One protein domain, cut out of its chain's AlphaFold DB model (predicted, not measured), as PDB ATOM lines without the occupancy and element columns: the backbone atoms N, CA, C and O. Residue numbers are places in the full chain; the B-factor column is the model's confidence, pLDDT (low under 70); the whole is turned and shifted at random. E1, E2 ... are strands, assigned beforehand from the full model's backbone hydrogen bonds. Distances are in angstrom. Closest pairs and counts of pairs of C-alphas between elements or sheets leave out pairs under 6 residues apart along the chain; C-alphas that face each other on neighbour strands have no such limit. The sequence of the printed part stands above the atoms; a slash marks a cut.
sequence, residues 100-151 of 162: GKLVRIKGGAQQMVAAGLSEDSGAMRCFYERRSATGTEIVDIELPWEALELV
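Overview. This is residues 100 to 151 of the 162 residues of an uncharacterized protein of Variovorax paradoxus (UniProt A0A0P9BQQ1). What shape is this? One strongly twisted sheet of five strands, with the long hairpin E3 and E4 reaching out as an arm whose tip, residues 131 to 136, sticks out; the short strands E1 and E5 lie at the sheet's other side, joined to the arm through E2. What is it made of? The 52 printed residues hold E1 to E5 along the chain and no named helix, class all strand; the antiparallel sheet runs E4, E3, E2, E1, E5. How large is it? It is compact, with a radius of gyration of the C-alphas of 11.3 A and spans of 33 by 25 by 16 A.

Along the chain. Where does the first strand begin? E1, residues 102 to 105, begins at C-alpha 102, (266.697, 206.417, 207.592). What follows? E2, residues 111 to 117, is 17.6 A long; E3, residues 124 to 132, 24.5 A; E4, residues 135 to 143, 24.7 A. Where does the last end? E5, residues 148 to 150, ends at C-alpha 150, (268.970, 211.623, 209.972).

Arrangement. What neighbours E1? It is antiparallel to E5 at 141 degrees, with N 104 and O 149 2.9 A apart, and forms a hairpin with E2, with N 103 and O 112 2.8 A apart. How does the meander, each strand the antiparallel neighbour of the one before, run on from E1 and E2? In the hairpin E2 and E3, N 113 and O 127 are 2.8 A apart; in the hairpin E3 and E4, N 126 and O 141 are 2.8 A apart. Which stay apart? E1 and E4 are apart, and so are E3 and E5.

Size, cuts and confidence. How far does it reach? The two C-alphas farthest apart, of Thr 134 and Glu 146, are 33.5 A apart. Is it unbroken and confident? The printed part has no cut and no long link; no printed residue is under 70 in pLDDT.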
ATOM      1  N   GLY A 100     267.857 207.864 200.382       91.31
ATOM      2  CA  GLY A 100     268.235 206.490 200.701       91.31
ATOM      3  C   GLY A 100     268.587 206.254 202.174       91.31
ATOM      4  O   GLY A 100     269.056 205.166 202.513       91.31
ATOM      5  N   LYS A 101     268.409 207.244 203.057       94.00
ATOM      6  CA  LYS A 101     268.718 207.128 204.488       94.00
ATOM      7  C   LYS A 101     267.465 206.998 205.338       94.00
ATOM      8  O   LYS A 101     266.353 207.347 204.947       94.00
ATOM      9  N   LEU A 102     267.696 206.492 206.545       94.81
ATOM     10  CA  LEU A 102     266.697 206.417 207.592       94.81
ATOM     11  C   LEU A 102     266.584 207.794 208.254       94.81
ATOM     12  O   LEU A 102     267.562 208.337 208.775       94.81
ATOM     13  N   VAL A 103     265.391 208.363 208.194       95.25
ATOM     14  CA  VAL A 103     265.062 209.711 208.646       95.25
ATOM     15  C   VAL A 103     263.912 209.665 209.641       95.25
ATOM     16  O   VAL A 103     263.176 208.683 209.741       95.25
ATOM     17  N   ARG A 104     263.740 210.748 210.386       95.06
ATOM     18  CA  ARG A 104     262.542 211.003 211.183       95.06
ATOM     19  C   ARG A 104     262.174 212.473 211.088       95.06
ATOM     20  O   ARG A 104     263.020 213.303 210.765       95.06
ATOM     21  N   ILE A 105     260.927 212.795 211.407       94.88
ATOM     22  CA  ILE A 105     260.522 214.189 211.600       94.88
ATOM     23  C   ILE A 105     261.253 214.724 212.836       94.88
ATOM     24  O   ILE A 105     261.332 214.027 213.849       94.88
ATOM     25  N   LYS A 106     261.774 215.950 212.777       92.69
ATOM     26  CA  LYS A 106     262.398 216.631 213.920       92.69
ATOM     27  C   LYS A 106     261.435 216.650 215.110       92.69
ATOM     28  O   LYS A 106     260.322 217.157 215.012       92.69
ATOM     29  N   GLY A 107     261.857 216.059 216.228       88.88
ATOM     30  CA  GLY A 107     261.023 215.892 217.429       88.88
ATOM     31  C   GLY A 107     259.999 214.747 217.368       88.88
ATOM     32  O   GLY A 107     259.338 214.471 218.365       88.88
ATOM     33  N   GLY A 108     259.884 214.049 216.237       90.00
ATOM     34  CA  GLY A 108     259.051 212.860 216.072       90.00
ATOM     35  C   GLY A 108     259.768 211.564 216.466       90.00
ATOM     36  O   GLY A 108     260.996 211.466 216.448       90.00
ATOM     37  N   ALA A 109     258.987 210.536 216.806       87.62
ATOM     38  CA  ALA A 109     259.504 209.197 217.113       87.62
ATOM     39  C   ALA A 109     259.503 208.251 215.899       87.62
ATOM     40  O   ALA A 109     260.279 207.295 215.867       87.62
ATOM     41  N   GLN A 110     258.645 208.514 214.907       90.12
ATOM     42  CA  GLN A 110     258.477 207.646 213.746       90.12
ATOM     43  C   GLN A 110     259.709 207.707 212.841       90.12
ATOM     44  O   GLN A 110     260.091 208.774 212.361       90.12
ATOM     45  N   GLN A 111     260.297 206.539 212.596       93.50
ATOM     46  CA  GLN A 111     261.383 206.364 211.645       93.50
ATOM     47  C   GLN A 111     260.822 205.988 210.274       93.50
ATOM     48  O   GLN A 111     259.837 205.252 210.175       93.50
ATOM     49  N   MET A 112     261.444 206.520 209.232       95.12
ATOM     50  CA  MET A 112     261.031 206.391 207.837       95.12
ATOM     51  C   MET A 112     262.281 206.299 206.956       95.12
ATOM     52  O   MET A 112     263.375 206.649 207.393       95.12
ATOM     53  N   VAL A 113     262.142 205.863 205.710       95.19
ATOM     54  CA  VAL A 113     263.210 205.925 204.704       95.19
ATOM     55  C   VAL A 113     262.875 207.022 203.708       95.19
ATOM     56  O   VAL A 113     261.804 206.986 203.107       95.19
ATOM     57  N   ALA A 114     263.783 207.980 203.522       95.94
ATOM     58  CA  ALA A 114     263.652 209.000 202.487       95.94
ATOM     59  C   ALA A 114     264.051 208.395 201.136       95.94
ATOM     60  O   ALA A 114     265.196 207.992 200.954       95.94
ATOM     61  N   ALA A 115     263.121 208.296 200.191       91.69
ATOM     62  CA  ALA A 115     263.353 207.619 198.915       91.69
ATOM     63  C   ALA A 115     263.763 208.564 197.781       91.69
ATOM     64  O   ALA A 115     264.370 208.117 196.810       91.69
ATOM     65  N   GLY A 116     263.450 209.852 197.896       91.56
ATOM     66  CA  GLY A 116     263.701 210.833 196.847       91.56
ATOM     67  C   GLY A 116     262.724 211.999 196.909       91.56
ATOM     68  O   GLY A 116     261.893 212.082 197.813       91.56
ATOM     69  N   LEU A 117     262.829 212.894 195.934       91.81
ATOM     70  CA  LEU A 117     261.930 214.034 195.785       91.81
ATOM     71  C   LEU A 117     260.715 213.654 194.937       91.81
ATOM     72  O   LEU A 117     260.838 212.911 193.965       91.81
ATOM     73  N   SER A 118     259.554 214.184 195.306       91.31
ATOM     74  CA  SER A 118     258.357 214.173 194.470       91.31
ATOM     75  C   SER A 118     258.520 215.158 193.314       91.31
ATOM     76  O   SER A 118     258.915 216.304 193.537       91.31
ATOM     77  N   GLU A 119     258.217 214.725 192.088       85.44
ATOM     78  CA  GLU A 119     258.267 215.590 190.898       85.44
ATOM     79  C   GLU A 119     257.190 216.685 190.940       85.44
ATOM     80  O   GLU A 119     257.418 217.782 190.435       85.44
ATOM     81  N   ASP A 120     256.054 216.411 191.590       87.31
ATOM     82  CA  ASP A 120     254.906 217.318 191.627       87.31
ATOM     83  C   ASP A 120     255.052 218.394 192.710       87.31
ATOM     84  O   ASP A 120     254.829 219.580 192.461       87.31
ATOM     85  N   SER A 121     255.413 217.990 193.933       87.88
ATOM     86  CA  SER A 121     255.435 218.882 195.100       87.88
ATOM     87  C   SER A 121     256.833 219.374 195.479       87.88
ATOM     88  O   SER A 121     256.959 220.317 196.263       87.88
ATOM     89  N   GLY A 122     257.894 218.730 194.977       86.38
ATOM     90  CA  GLY A 122     259.269 218.961 195.428       86.38
ATOM     91  C   GLY A 122     259.532 218.528 196.877       86.38
ATOM     92  O   GLY A 122     260.612 218.787 197.407       86.38
ATOM     93  N   ALA A 123     258.567 217.882 197.539       93.19
ATOM     94  CA  ALA A 123     258.722 217.359 198.891       93.19
ATOM     95  C   ALA A 123     259.499 216.033 198.896       93.19
ATOM     96  O   ALA A 123     259.566 215.320 197.895       93.19
ATOM     97  N   MET A 124     260.071 215.673 200.045       94.69
ATOM     98  CA  MET A 124     260.731 214.384 200.230       94.69
ATOM     99  C   MET A 124     259.677 213.286 200.416       94.69
ATOM    100  O   MET A 124     258.921 213.306 201.390       94.69
ATOM    101  N   ARG A 125     259.665 212.296 199.520       95.75
ATOM    102  CA  ARG A 125     258.872 211.073 199.685       95.75
ATOM    103  C   ARG A 125     259.538 210.158 200.695       95.75
ATOM    104  O   ARG A 125     260.711 209.796 200.558       95.75
ATOM    105  N   CYS A 126     258.778 209.798 201.717       96.12
ATOM    106  CA  CYS A 126     259.215 208.973 202.826       96.12
ATOM    107  C   CYS A 126     258.313 207.748 202.953       96.12
ATOM    108  O   CYS A 126     257.093 207.858 202.892       96.12
ATOM    109  N   PHE A 127     258.915 206.588 203.208       95.38
ATOM    110  CA  PHE A 127     258.182 205.346 203.432       95.38
ATOM    111  C   PHE A 127     258.394 204.834 204.847       95.38
ATOM    112  O   PHE A 127     259.512 204.872 205.369       95.38
ATOM    113  N   TYR A 128     257.341 204.308 205.464       93.69
ATOM    114  CA  TYR A 128     257.460 203.582 206.722       93.69
ATOM    115  C   TYR A 128     256.461 202.443 206.820       93.69
ATOM    116  O   TYR A 128     255.393 202.461 206.214       93.69
ATOM    117  N   GLU A 129     256.817 201.446 207.618       91.38
ATOM    118  CA  GLU A 129     255.922 200.344 207.928       91.38
ATOM    119  C   GLU A 129     254.980 200.732 209.066       91.38
ATOM    120  O   GLU A 129     255.401 201.170 210.142       91.38
ATOM    121  N   ARG A 130     253.687 200.510 208.848       89.19
ATOM    122  CA  ARG A 130     252.641 200.619 209.857       89.19
ATOM    123  C   ARG A 130     252.029 199.243 210.073       89.19
ATOM    124  O   ARG A 130     251.485 198.642 209.151       89.19
ATOM    125  N   ARG A 131     252.075 198.745 211.309       85.69
ATOM    126  CA  ARG A 131     251.326 197.539 211.686       85.69
ATOM    127  C   ARG A 131     249.874 197.898 211.971       85.69
ATOM    128  O   ARG A 131     249.604 198.814 212.744       85.69
ATOM    129  N   SER A 132     248.959 197.153 211.371       82.56
ATOM    130  CA  SER A 132     247.522 197.220 211.621       82.56
ATOM    131  C   SER A 132     247.009 195.858 212.103       82.56
ATOM    132  O   SER A 132     247.748 194.873 212.145       82.56
ATOM    133  N   ALA A 133     245.724 195.786 212.455       79.69
ATOM    134  CA  ALA A 133     245.074 194.530 212.834       79.69
ATOM    135  C   ALA A 133     245.039 193.487 211.695       79.69
ATOM    136  O   ALA A 133     244.845 192.305 211.963       79.69
ATOM    137  N   THR A 134     245.222 193.908 210.438       80.81
ATOM    138  CA  THR A 134     245.123 193.056 209.243       80.81
ATOM    139  C   THR A 134     246.477 192.708 208.620       80.81
ATOM    140  O   THR A 134     246.521 191.896 207.699       80.81
ATOM    141  N   GLY A 135     247.584 193.279 209.108       85.56
ATOM    142  CA  GLY A 135     248.925 193.010 208.587       85.56
ATOM    143  C   GLY A 135     249.890 194.185 208.739       85.56
ATOM    144  O   GLY A 135     249.666 195.102 209.527       85.56
ATOM    145  N   THR A 136     250.991 194.150 207.984       87.94
ATOM    146  CA  THR A 136     251.939 195.273 207.876       87.94
ATOM    147  C   THR A 136     251.699 195.989 206.553       87.94
ATOM    148  O   THR A 136     251.682 195.351 205.505       87.94
ATOM    149  N   GLU A 137     251.501 197.299 206.612       91.31
ATOM    150  CA  GLU A 137     251.277 198.170 205.459       91.31
ATOM    151  C   GLU A 137     252.477 199.104 205.291       91.31
ATOM    152  O   GLU A 137     252.989 199.636 206.277       91.31
ATOM    153  N   ILE A 138     252.921 199.318 204.052       90.56
ATOM    154  CA  ILE A 138     253.901 200.361 203.738       90.56
ATOM    155  C   ILE A 138     253.123 201.636 203.439       90.56
ATOM    156  O   ILE A 138     252.343 201.684 202.491       90.56
ATOM    157  N   VAL A 139     253.341 202.659 204.257       93.38
ATOM    158  CA  VAL A 139     252.732 203.975 204.089       93.38
ATOM    159  C   VAL A 139     253.724 204.888 203.385       93.38
ATOM    160  O   VAL A 139     254.882 204.986 203.794       93.38
ATOM    161  N   ASP A 140     253.244 205.557 202.343       93.56
ATOM    162  CA  ASP A 140     253.932 206.636 201.636       93.56
ATOM    163  C   ASP A 140     253.442 207.986 202.164       93.56
ATOM    164  O   ASP A 140     252.239 208.189 202.351       93.56
ATOM    165  N   ILE A 141     254.368 208.898 202.437       94.38
ATOM    166  CA  ILE A 141     254.067 210.256 202.868       94.38
ATOM    167  C   ILE A 141     255.051 211.247 202.251       94.38
ATOM    168  O   ILE A 141     256.255 211.000 202.178       94.38
ATOM    169  N   GLU A 142     254.539 212.412 201.866       95.00
ATOM    170  CA  GLU A 142     255.347 213.539 201.414       95.00
ATOM    171  C   GLU A 142     255.563 214.532 202.552       95.00
ATOM    172  O   GLU A 142     254.613 214.977 203.200       95.00
ATOM    173  N   LEU A 143     256.826 214.872 202.808       93.69
ATOM    174  CA  LEU A 143     257.215 215.791 203.872       93.69
ATOM    175  C   LEU A 143     258.249 216.803 203.363       93.69
ATOM    176  O   LEU A 143     259.130 216.435 202.582       93.69
ATOM    177  N   PRO A 144     258.204 218.067 203.820       92.94
ATOM    178  CA  PRO A 144     259.272 219.019 203.537       92.94
ATOM    179  C   PRO A 144     260.588 218.499 204.123       92.94
ATOM    180  O   PRO A 144     260.641 218.055 205.275       92.94
ATOM    181  N   TRP A 145     261.659 218.533 203.331       91.12
ATOM    182  CA  TRP A 145     262.946 217.949 203.714       91.12
ATOM    183  C   TRP A 145     263.564 218.659 204.925       91.12
ATOM    184  O   TRP A 145     264.248 218.030 205.730       91.12
ATOM    185  N   GLU A 146     263.255 219.943 205.124       92.25
ATOM    186  CA  GLU A 146     263.689 220.746 206.265       92.25
ATOM    187  C   GLU A 146     263.127 220.228 207.595       92.25
ATOM    188  O   GLU A 146     263.711 220.475 208.656       92.25
ATOM    189  N   ALA A 147     262.000 219.509 207.559       93.75
ATOM    190  CA  ALA A 147     261.388 218.897 208.734       93.75
ATOM    191  C   ALA A 147     262.022 217.547 209.100       93.75
ATOM    192  O   ALA A 147     261.697 216.998 210.154       93.75
ATOM    193  N   LEU A 148     262.915 217.016 208.263       94.19
ATOM    194  CA  LEU A 148     263.542 215.715 208.457       94.19
ATOM    195  C   LEU A 148     264.922 215.849 209.104       94.19
ATOM    196  O   LEU A 148     265.642 216.832 208.932       94.19
ATOM    197  N   GLU A 149     265.304 214.824 209.856       93.94
ATOM    198  CA  GLU A 149     266.661 214.635 210.355       93.94
ATOM    199  C   GLU A 149     267.088 213.174 210.217       93.94
ATOM    200  O   GLU A 149     266.263 212.257 210.270       93.94
ATOM    201  N   LEU A 150     268.392 212.959 210.040       93.50
ATOM    202  CA  LEU A 150     268.970 211.623 209.972       93.50
ATOM    203  C   LEU A 150     268.827 210.916 211.318       93.50
ATOM    204  O   LEU A 150     269.154 211.461 212.375       93.50
ATOM    205  N   VAL A 151     268.398 209.659 211.274       92.12
ATOM    206  CA  VAL A 151     268.430 208.797 212.450       92.12
ATOM    207  C   VAL A 151     269.867 208.328 212.643       92.12
ATOM    208  O   VAL A 151     270.436 207.658 211.779       92.12
TER     209      VAL A 151